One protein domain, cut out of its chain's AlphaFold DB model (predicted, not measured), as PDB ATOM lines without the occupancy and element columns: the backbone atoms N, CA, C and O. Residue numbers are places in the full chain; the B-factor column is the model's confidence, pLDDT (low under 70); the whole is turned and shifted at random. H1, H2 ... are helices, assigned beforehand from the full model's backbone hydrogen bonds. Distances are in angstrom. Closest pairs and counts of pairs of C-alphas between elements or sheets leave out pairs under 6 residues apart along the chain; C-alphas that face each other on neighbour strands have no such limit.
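What this domain is: This is residues 2 to 50 of the 80 residues of the protein "Mn-containing catalase" of Ruminococcus sp (UniProt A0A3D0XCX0). The model is a U of chain: one helix, H1, makes one side, two short helices, H2 and H3, make the turn beyond its far end, and a stretch with no named element, residues 36 to 50, folds back as the other side toward the end where H1 begins. H1, with 14 residues, is the longest helix, and it touches no other helix. The printed part has 49 residues, 26 of them in the three named helices, in the order H1, H2, H3; there is no named strand, and the class is all helix. The whole is compact, with a radius of gyration of the C-alphas of 10.9 A, and the C-alphas span 31 by 21 by 14 A along their three main axes.

Where its parts are: The printed part begins with H1, residues 2 to 15, which measures 20.3 A from C-alpha 2 at (21.511, -37.559, -24.647) to C-alpha 15 at (11.494, -31.645, -41.332). H2 follows at residues 20 to 24 and measures 6.2 A from first to last C-alpha. H3, residues 29 to 35, measures 10.1 A and ends at C-alpha 35, at (4.840, -41.844, -38.248). Residues 36 to 50 hold no named element, and C-alpha 50 is at (14.369, -53.942, -31.117).

How they stand to each other: A tight link of 4 residues joins H1 to H2. H1 and H2 are apart, but only just, with their closest C-alphas 8.3 A from each other. A second tight link, also of 4 residues, joins H2 to H3. H2 and H3 touch only at the corner by their link, and only just, with 3 pairs of C-alphas within 8 A. Their closest C-alphas are those of Ile 23 and Gly 29, 5.2 A apart, and their centres are 10.3 A apart. H1 and H3 are apart. In H1, H2 and H3 every O i to N i+4 pair is within hydrogen-bond range.

The domain as a whole: The two C-alphas farthest apart are those of Ala 2 and Glu 21, at 32.0 A. The C-alphas of Ala 2 and Asp 50, the first and last printed residues, are 19.0 A apart. The printed part has no cut, and neither link between helices is long. The C-alphas of residues 36 to 50 lie 5 to 18 A from the mean of the C-alphas. The mean pLDDT of the printed part is 81.4, and no printed residue is under 70; the mean is 86 in H1, 77 in H2 and 75 in H3.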
ATOM      1  N   ALA A   2      21.454 -38.840 -23.925       87.50
ATOM      2  CA  ALA A   2      21.511 -37.559 -24.647       87.50
ATOM      3  C   ALA A   2      21.671 -37.681 -26.181       87.50
ATOM      4  O   ALA A   2      21.125 -36.872 -26.918       87.50
ATOM      5  N   HIS A   3      22.380 -38.698 -26.686       87.88
ATOM      6  CA  HIS A   3      22.650 -38.813 -28.128       87.88
ATOM      7  C   HIS A   3      21.378 -39.046 -28.958       87.88
ATOM      8  O   HIS A   3      21.189 -38.390 -29.977       87.88
ATOM      9  N   LEU A   4      20.474 -39.919 -28.499       85.12
ATOM     10  CA  LEU A   4      19.213 -40.188 -29.203       85.12
ATOM     11  C   LEU A   4      18.291 -38.963 -29.212       85.12
ATOM     12  O   LEU A   4      17.639 -38.687 -30.216       85.12
ATOM     13  N   GLU A   5      18.271 -38.199 -28.120       87.94
ATOM     14  CA  GLU A   5      17.520 -36.945 -28.029       87.94
ATOM     15  C   GLU A   5      18.080 -35.877 -28.979       87.94
ATOM     16  O   GLU A   5      17.317 -35.235 -29.705       87.94
ATOM     17  N   ILE A   6      19.409 -35.731 -29.044       91.00
ATOM     18  CA  ILE A   6      20.075 -34.812 -29.974       91.00
ATOM     19  C   ILE A   6      19.746 -35.193 -31.420       91.00
ATOM     20  O   ILE A   6      19.264 -34.343 -32.170       91.00
ATOM     21  N   VAL A   7      19.923 -36.459 -31.806       87.38
ATOM     22  CA  VAL A   7      19.637 -36.931 -33.173       87.38
ATOM     23  C   VAL A   7      18.160 -36.743 -33.522       87.38
ATOM     24  O   VAL A   7      17.844 -36.168 -34.564       87.38
ATOM     25  N   GLY A   8      17.242 -37.133 -32.634       84.38
ATOM     26  CA  GLY A   8      15.808 -36.933 -32.845       84.38
ATOM     27  C   GLY A   8      15.433 -35.455 -32.987       84.38
ATOM     28  O   GLY A   8      14.624 -35.096 -33.845       84.38
ATOM     29  N   SER A   9      16.064 -34.571 -32.211       86.56
ATOM     30  CA  SER A   9      15.852 -33.131 -32.352       86.56
ATOM     31  C   SER A   9      16.315 -32.627 -33.721       86.56
ATOM     32  O   SER A   9      15.557 -31.922 -34.381       86.56
ATOM     33  N   ILE A  10      17.483 -33.056 -34.211       87.12
ATOM     34  CA  ILE A  10      18.009 -32.668 -35.528       87.12
ATOM     35  C   ILE A  10      17.049 -33.107 -36.637       87.12
ATOM     36  O   ILE A  10      16.646 -32.277 -37.453       87.12
ATOM     37  N   VAL A  11      16.600 -34.367 -36.622       84.94
ATOM     38  CA  VAL A  11      15.621 -34.893 -37.591       84.94
ATOM     39  C   VAL A  11      14.337 -34.061 -37.569       84.94
ATOM     40  O   VAL A  11      13.841 -33.633 -38.612       84.94
ATOM     41  N   ARG A  12      13.823 -33.739 -36.377       84.56
ATOM     42  CA  ARG A  12      12.625 -32.902 -36.235       84.56
ATOM     43  C   ARG A  12      12.834 -31.476 -36.749       84.56
ATOM     44  O   ARG A  12      11.895 -30.896 -37.295       84.56
ATOM     45  N   GLN A  13      14.022 -30.899 -36.575       86.31
ATOM     46  CA  GLN A  13      14.338 -29.558 -37.067       86.31
ATOM     47  C   GLN A  13      14.444 -29.513 -38.593       86.31
ATOM     48  O   GLN A  13      13.907 -28.581 -39.189       86.31
ATOM     49  N   LEU A  14      15.048 -30.526 -39.223       84.56
ATOM     50  CA  LEU A  14      15.159 -30.620 -40.683       84.56
ATOM     51  C   LEU A  14      13.784 -30.702 -41.367       84.56
ATOM     52  O   LEU A  14      13.567 -30.094 -42.408       84.56
ATOM     53  N   VAL A  15      12.826 -31.390 -40.746       80.06
ATOM     54  CA  VAL A  15      11.494 -31.645 -41.332       80.06
ATOM     55  C   VAL A  15      10.474 -30.553 -40.972       80.06
ATOM     56  O   VAL A  15       9.362 -30.517 -41.505       80.06
ATOM     57  N   ARG A  16      10.826 -29.624 -40.070       80.06
ATOM     58  CA  ARG A  16       9.902 -28.612 -39.528       80.06
ATOM     59  C   ARG A  16       9.294 -27.709 -40.608       80.06
ATOM     60  O   ARG A  16       8.126 -27.354 -40.483       80.06
ATOM     61  N   ASN A  17      10.068 -27.365 -41.636       80.19
ATOM     62  CA  ASN A  17       9.663 -26.428 -42.690       80.19
ATOM     63  C   ASN A  17       9.405 -27.098 -44.049       80.19
ATOM     64  O   ASN A  17       9.066 -26.398 -44.996       80.19
ATOM     65  N   ALA A  18       9.562 -28.422 -44.155       79.75
ATOM     66  CA  ALA A  18       9.313 -29.142 -45.398       79.75
ATOM     67  C   ALA A  18       7.804 -29.212 -45.685       79.75
ATOM     68  O   ALA A  18       7.004 -29.562 -44.799       79.75
ATOM     69  N   SER A  19       7.413 -28.872 -46.913       80.75
ATOM     70  CA  SER A  19       6.037 -29.018 -47.386       80.75
ATOM     71  C   SER A  19       5.666 -30.496 -47.528       80.75
ATOM     72  O   SER A  19       6.525 -31.370 -47.644       80.75
ATOM     73  N   THR A  20       4.370 -30.803 -47.487       76.50
ATOM     74  CA  THR A  20       3.895 -32.189 -47.612       76.50
ATOM     75  C   THR A  20       4.297 -32.804 -48.958       76.50
ATOM     76  O   THR A  20       4.718 -33.954 -48.996       76.50
ATOM     77  N   GLU A  21       4.275 -32.014 -50.032       77.50
ATOM     78  CA  GLU A  21       4.641 -32.445 -51.386       77.50
ATOM     79  C   GLU A  21       6.145 -32.752 -51.521       77.50
ATOM     80  O   GLU A  21       6.531 -33.719 -52.176       77.50
ATOM     81  N   GLU A  22       7.015 -31.994 -50.846       78.06
ATOM     82  CA  GLU A  22       8.455 -32.293 -50.786       78.06
ATOM     83  C   GLU A  22       8.742 -33.575 -49.998       78.06
ATOM     84  O   GLU A  22       9.642 -34.335 -50.353       78.06
ATOM     85  N   ILE A  23       7.971 -33.838 -48.940       75.81
ATOM     86  CA  ILE A  23       8.113 -35.046 -48.124       75.81
ATOM     87  C   ILE A  23       7.648 -36.281 -48.902       75.81
ATOM     88  O   ILE A  23       8.357 -37.287 -48.909       75.81
ATOM     89  N   GLU A  24       6.499 -36.206 -49.576       76.31
ATOM     90  CA  GLU A  24       5.930 -37.307 -50.369       76.31
ATOM     91  C   GLU A  24       6.830 -37.714 -51.541       76.31
ATOM     92  O   GLU A  24       6.965 -38.903 -51.823       76.31
ATOM     93  N   ASN A  25       7.504 -36.747 -52.169       80.25
ATOM     94  CA  ASN A  25       8.459 -36.996 -53.253       80.25
ATOM     95  C   ASN A  25       9.875 -37.357 -52.762       80.25
ATOM     96  O   ASN A  25      10.766 -37.604 -53.578       80.25
ATOM     97  N   SER A  26      10.110 -37.388 -51.447       77.06
ATOM     98  CA  SER A  26      11.403 -37.765 -50.871       77.06
ATOM     99  C   SER A  26      11.495 -39.275 -50.605       77.06
ATOM    100  O   SER A  26      10.474 -39.929 -50.372       77.06
ATOM    101  N   PRO A  27      12.714 -39.842 -50.502       74.81
ATOM    102  CA  PRO A  27      12.917 -41.213 -50.018       74.81
ATOM    103  C   PRO A  27      12.318 -41.473 -48.625       74.81
ATOM    104  O   PRO A  27      12.072 -42.618 -48.255       74.81
ATOM    105  N   PHE A  28      12.052 -40.412 -47.858       73.12
ATOM    106  CA  PHE A  28      11.472 -40.476 -46.521       73.12
ATOM    107  C   PHE A  28       9.941 -40.372 -46.514       73.12
ATOM    108  O   PHE A  28       9.338 -40.404 -45.441       73.12
ATOM    109  N   GLY A  29       9.287 -40.282 -47.680       72.50
ATOM    110  CA  GLY A  29       7.831 -40.181 -47.778       72.50
ATOM    111  C   GLY A  29       7.119 -41.312 -47.035       72.50
ATOM    112  O   GLY A  29       6.227 -41.056 -46.231       72.50
ATOM    113  N   GLN A  30       7.582 -42.559 -47.190       73.69
ATOM    114  CA  GLN A  30       7.023 -43.711 -46.465       73.69
ATOM    115  C   GLN A  30       7.192 -43.617 -44.943       73.69
ATOM    116  O   GLN A  30       6.282 -43.966 -44.191       73.69
ATOM    117  N   TYR A  31       8.328 -43.095 -44.481       76.75
ATOM    118  CA  TYR A  31       8.605 -42.917 -43.059       76.75
ATOM    119  C   TYR A  31       7.662 -41.883 -42.424       76.75
ATOM    120  O   TYR A  31       7.045 -42.161 -41.391       76.75
ATOM    121  N   PHE A  32       7.498 -40.722 -43.068       75.62
ATOM    122  CA  PHE A  32       6.643 -39.638 -42.576       75.62
ATOM    123  C   PHE A  32       5.143 -39.901 -42.784       75.62
ATOM    124  O   PHE A  32       4.335 -39.356 -42.033       75.62
ATOM    125  N   MET A  33       4.747 -40.757 -43.734       74.50
ATOM    126  CA  MET A  33       3.358 -41.223 -43.863       74.50
ATOM    127  C   MET A  33       2.935 -42.089 -42.670       74.50
ATOM    128  O   MET A  33       1.860 -41.878 -42.113       74.50
ATOM    129  N   ASN A  34       3.786 -43.028 -42.245       72.19
ATOM    130  CA  ASN A  34       3.457 -43.961 -41.161       72.19
ATOM    131  C   ASN A  34       3.583 -43.336 -39.763       72.19
ATOM    132  O   ASN A  34       2.830 -43.695 -38.861       72.19
ATOM    133  N   HIS A  35       4.510 -42.391 -39.574       77.50
ATOM    134  CA  HIS A  35       4.840 -41.844 -38.248       77.50
ATOM    135  C   HIS A  35       4.564 -40.336 -38.112       77.50
ATOM    136  O   HIS A  35       4.899 -39.715 -37.096       77.50
ATOM    137  N   GLY A  36       3.937 -39.722 -39.122       75.62
ATOM    138  CA  GLY A  36       3.779 -38.270 -39.206       75.62
ATOM    139  C   GLY A  36       5.133 -37.563 -39.140       75.62
ATOM    140  O   GLY A  36       6.168 -38.158 -39.397       75.62
ATOM    141  N   ARG A  37       5.165 -36.301 -38.691       71.50
ATOM    142  CA  ARG A  37       6.424 -35.573 -38.394       71.50
ATOM    143  C   ARG A  37       7.090 -36.016 -37.072       71.50
ATOM    144  O   ARG A  37       7.897 -35.270 -36.507       71.50
ATOM    145  N   GLY A  38       6.679 -37.151 -36.508       75.31
ATOM    146  CA  GLY A  38       7.273 -37.739 -35.309       75.31
ATOM    147  C   GLY A  38       8.610 -38.409 -35.617       75.31
ATOM    148  O   GLY A  38       8.868 -38.791 -36.753       75.31
ATOM    149  N   VAL A  39       9.464 -38.540 -34.601       81.50
ATOM    150  CA  VAL A  39      10.690 -39.340 -34.711       81.50
ATOM    151  C   VAL A  39      10.359 -40.750 -34.245       81.50
ATOM    152  O   VAL A  39      10.060 -40.963 -33.072       81.50
ATOM    153  N   PHE A  40      10.396 -41.693 -35.177       84.81
ATOM    154  CA  PHE A  40      10.304 -43.123 -34.926       84.81
ATOM    155  C   PHE A  40      11.696 -43.767 -35.057       84.81
ATOM    156  O   PHE A  40      12.339 -43.581 -36.096       84.81
ATOM    157  N   PRO A  41      12.193 -44.478 -34.030       84.94
ATOM    158  CA  PRO A  41      13.499 -45.121 -34.078       84.94
ATOM    159  C   PRO A  41      13.458 -46.335 -35.014       84.94
ATOM    160  O   PRO A  41      12.985 -47.410 -34.650       84.94
ATOM    161  N   ALA A  42      13.962 -46.132 -36.225       86.25
ATOM    162  CA  ALA A  42      14.158 -47.156 -37.235       86.25
ATOM    163  C   ALA A  42      15.481 -46.907 -37.967       86.25
ATOM    164  O   ALA A  42      15.977 -45.777 -37.985       86.25
ATOM    165  N   ASP A  43      16.046 -47.952 -38.562       85.88
ATOM    166  CA  ASP A  43      17.205 -47.814 -39.442       85.88
ATOM    167  C   ASP A  43      16.840 -47.137 -40.783       85.88
ATOM    168  O   ASP A  43      15.683 -46.803 -41.052       85.88
ATOM    169  N   ALA A  44      17.833 -46.939 -41.657       80.75
ATOM    170  CA  ALA A  44      17.633 -46.308 -42.966       80.75
ATOM    171  C   ALA A  44      16.723 -47.111 -43.921       80.75
ATOM    172  O   ALA A  44      16.232 -46.559 -44.904       80.75
ATOM    173  N   THR A  45      16.493 -48.397 -43.644       82.88
ATOM    174  CA  THR A  45      15.586 -49.270 -44.404       82.88
ATOM    175  C   THR A  45      14.169 -49.296 -43.823       82.88
ATOM    176  O   THR A  45      13.251 -49.811 -44.461       82.88
ATOM    177  N   GLY A  46      13.972 -48.695 -42.646       81.19
ATOM    178  CA  GLY A  46      12.702 -48.642 -41.934       81.19
ATOM    179  C   GLY A  46      12.496 -49.778 -40.930       81.19
ATOM    180  O   GLY A  46      11.385 -49.903 -40.410       81.19
ATOM    181  N   MET A  47      13.520 -50.585 -40.627       87.19
ATOM    182  CA  MET A  47      13.416 -51.628 -39.602       87.19
ATOM    183  C   MET A  47      13.384 -50.989 -38.206       87.19
ATOM    184  O   MET A  47      14.293 -50.222 -37.876       87.19
ATOM    185  N   PRO A  48      12.352 -51.262 -37.384       88.81
ATOM    186  CA  PRO A  48      12.249 -50.706 -36.039       88.81
ATOM    187  C   PRO A  48      13.402 -51.147 -35.139       88.81
ATOM    188  O   PRO A  48      13.861 -52.284 -35.227       88.81
ATOM    189  N   PHE A  49      13.802 -50.278 -34.211       89.44
ATOM    190  CA  PHE A  49      14.683 -50.682 -33.118       89.44
ATOM    191  C   PHE A  49      14.030 -51.789 -32.275       89.44
ATOM    192  O   PHE A  49      12.888 -51.642 -31.827       89.44
ATOM    193  N   ASP A  50      14.772 -52.863 -32.013       92.38
ATOM    194  CA  ASP A  50      14.369 -53.942 -31.117       92.38
ATOM    195  C   ASP A  50      15.500 -54.325 -30.143       92.38
ATOM    196  O   ASP A  50      16.629 -53.839 -30.222       92.38
TER     197      ASP A  50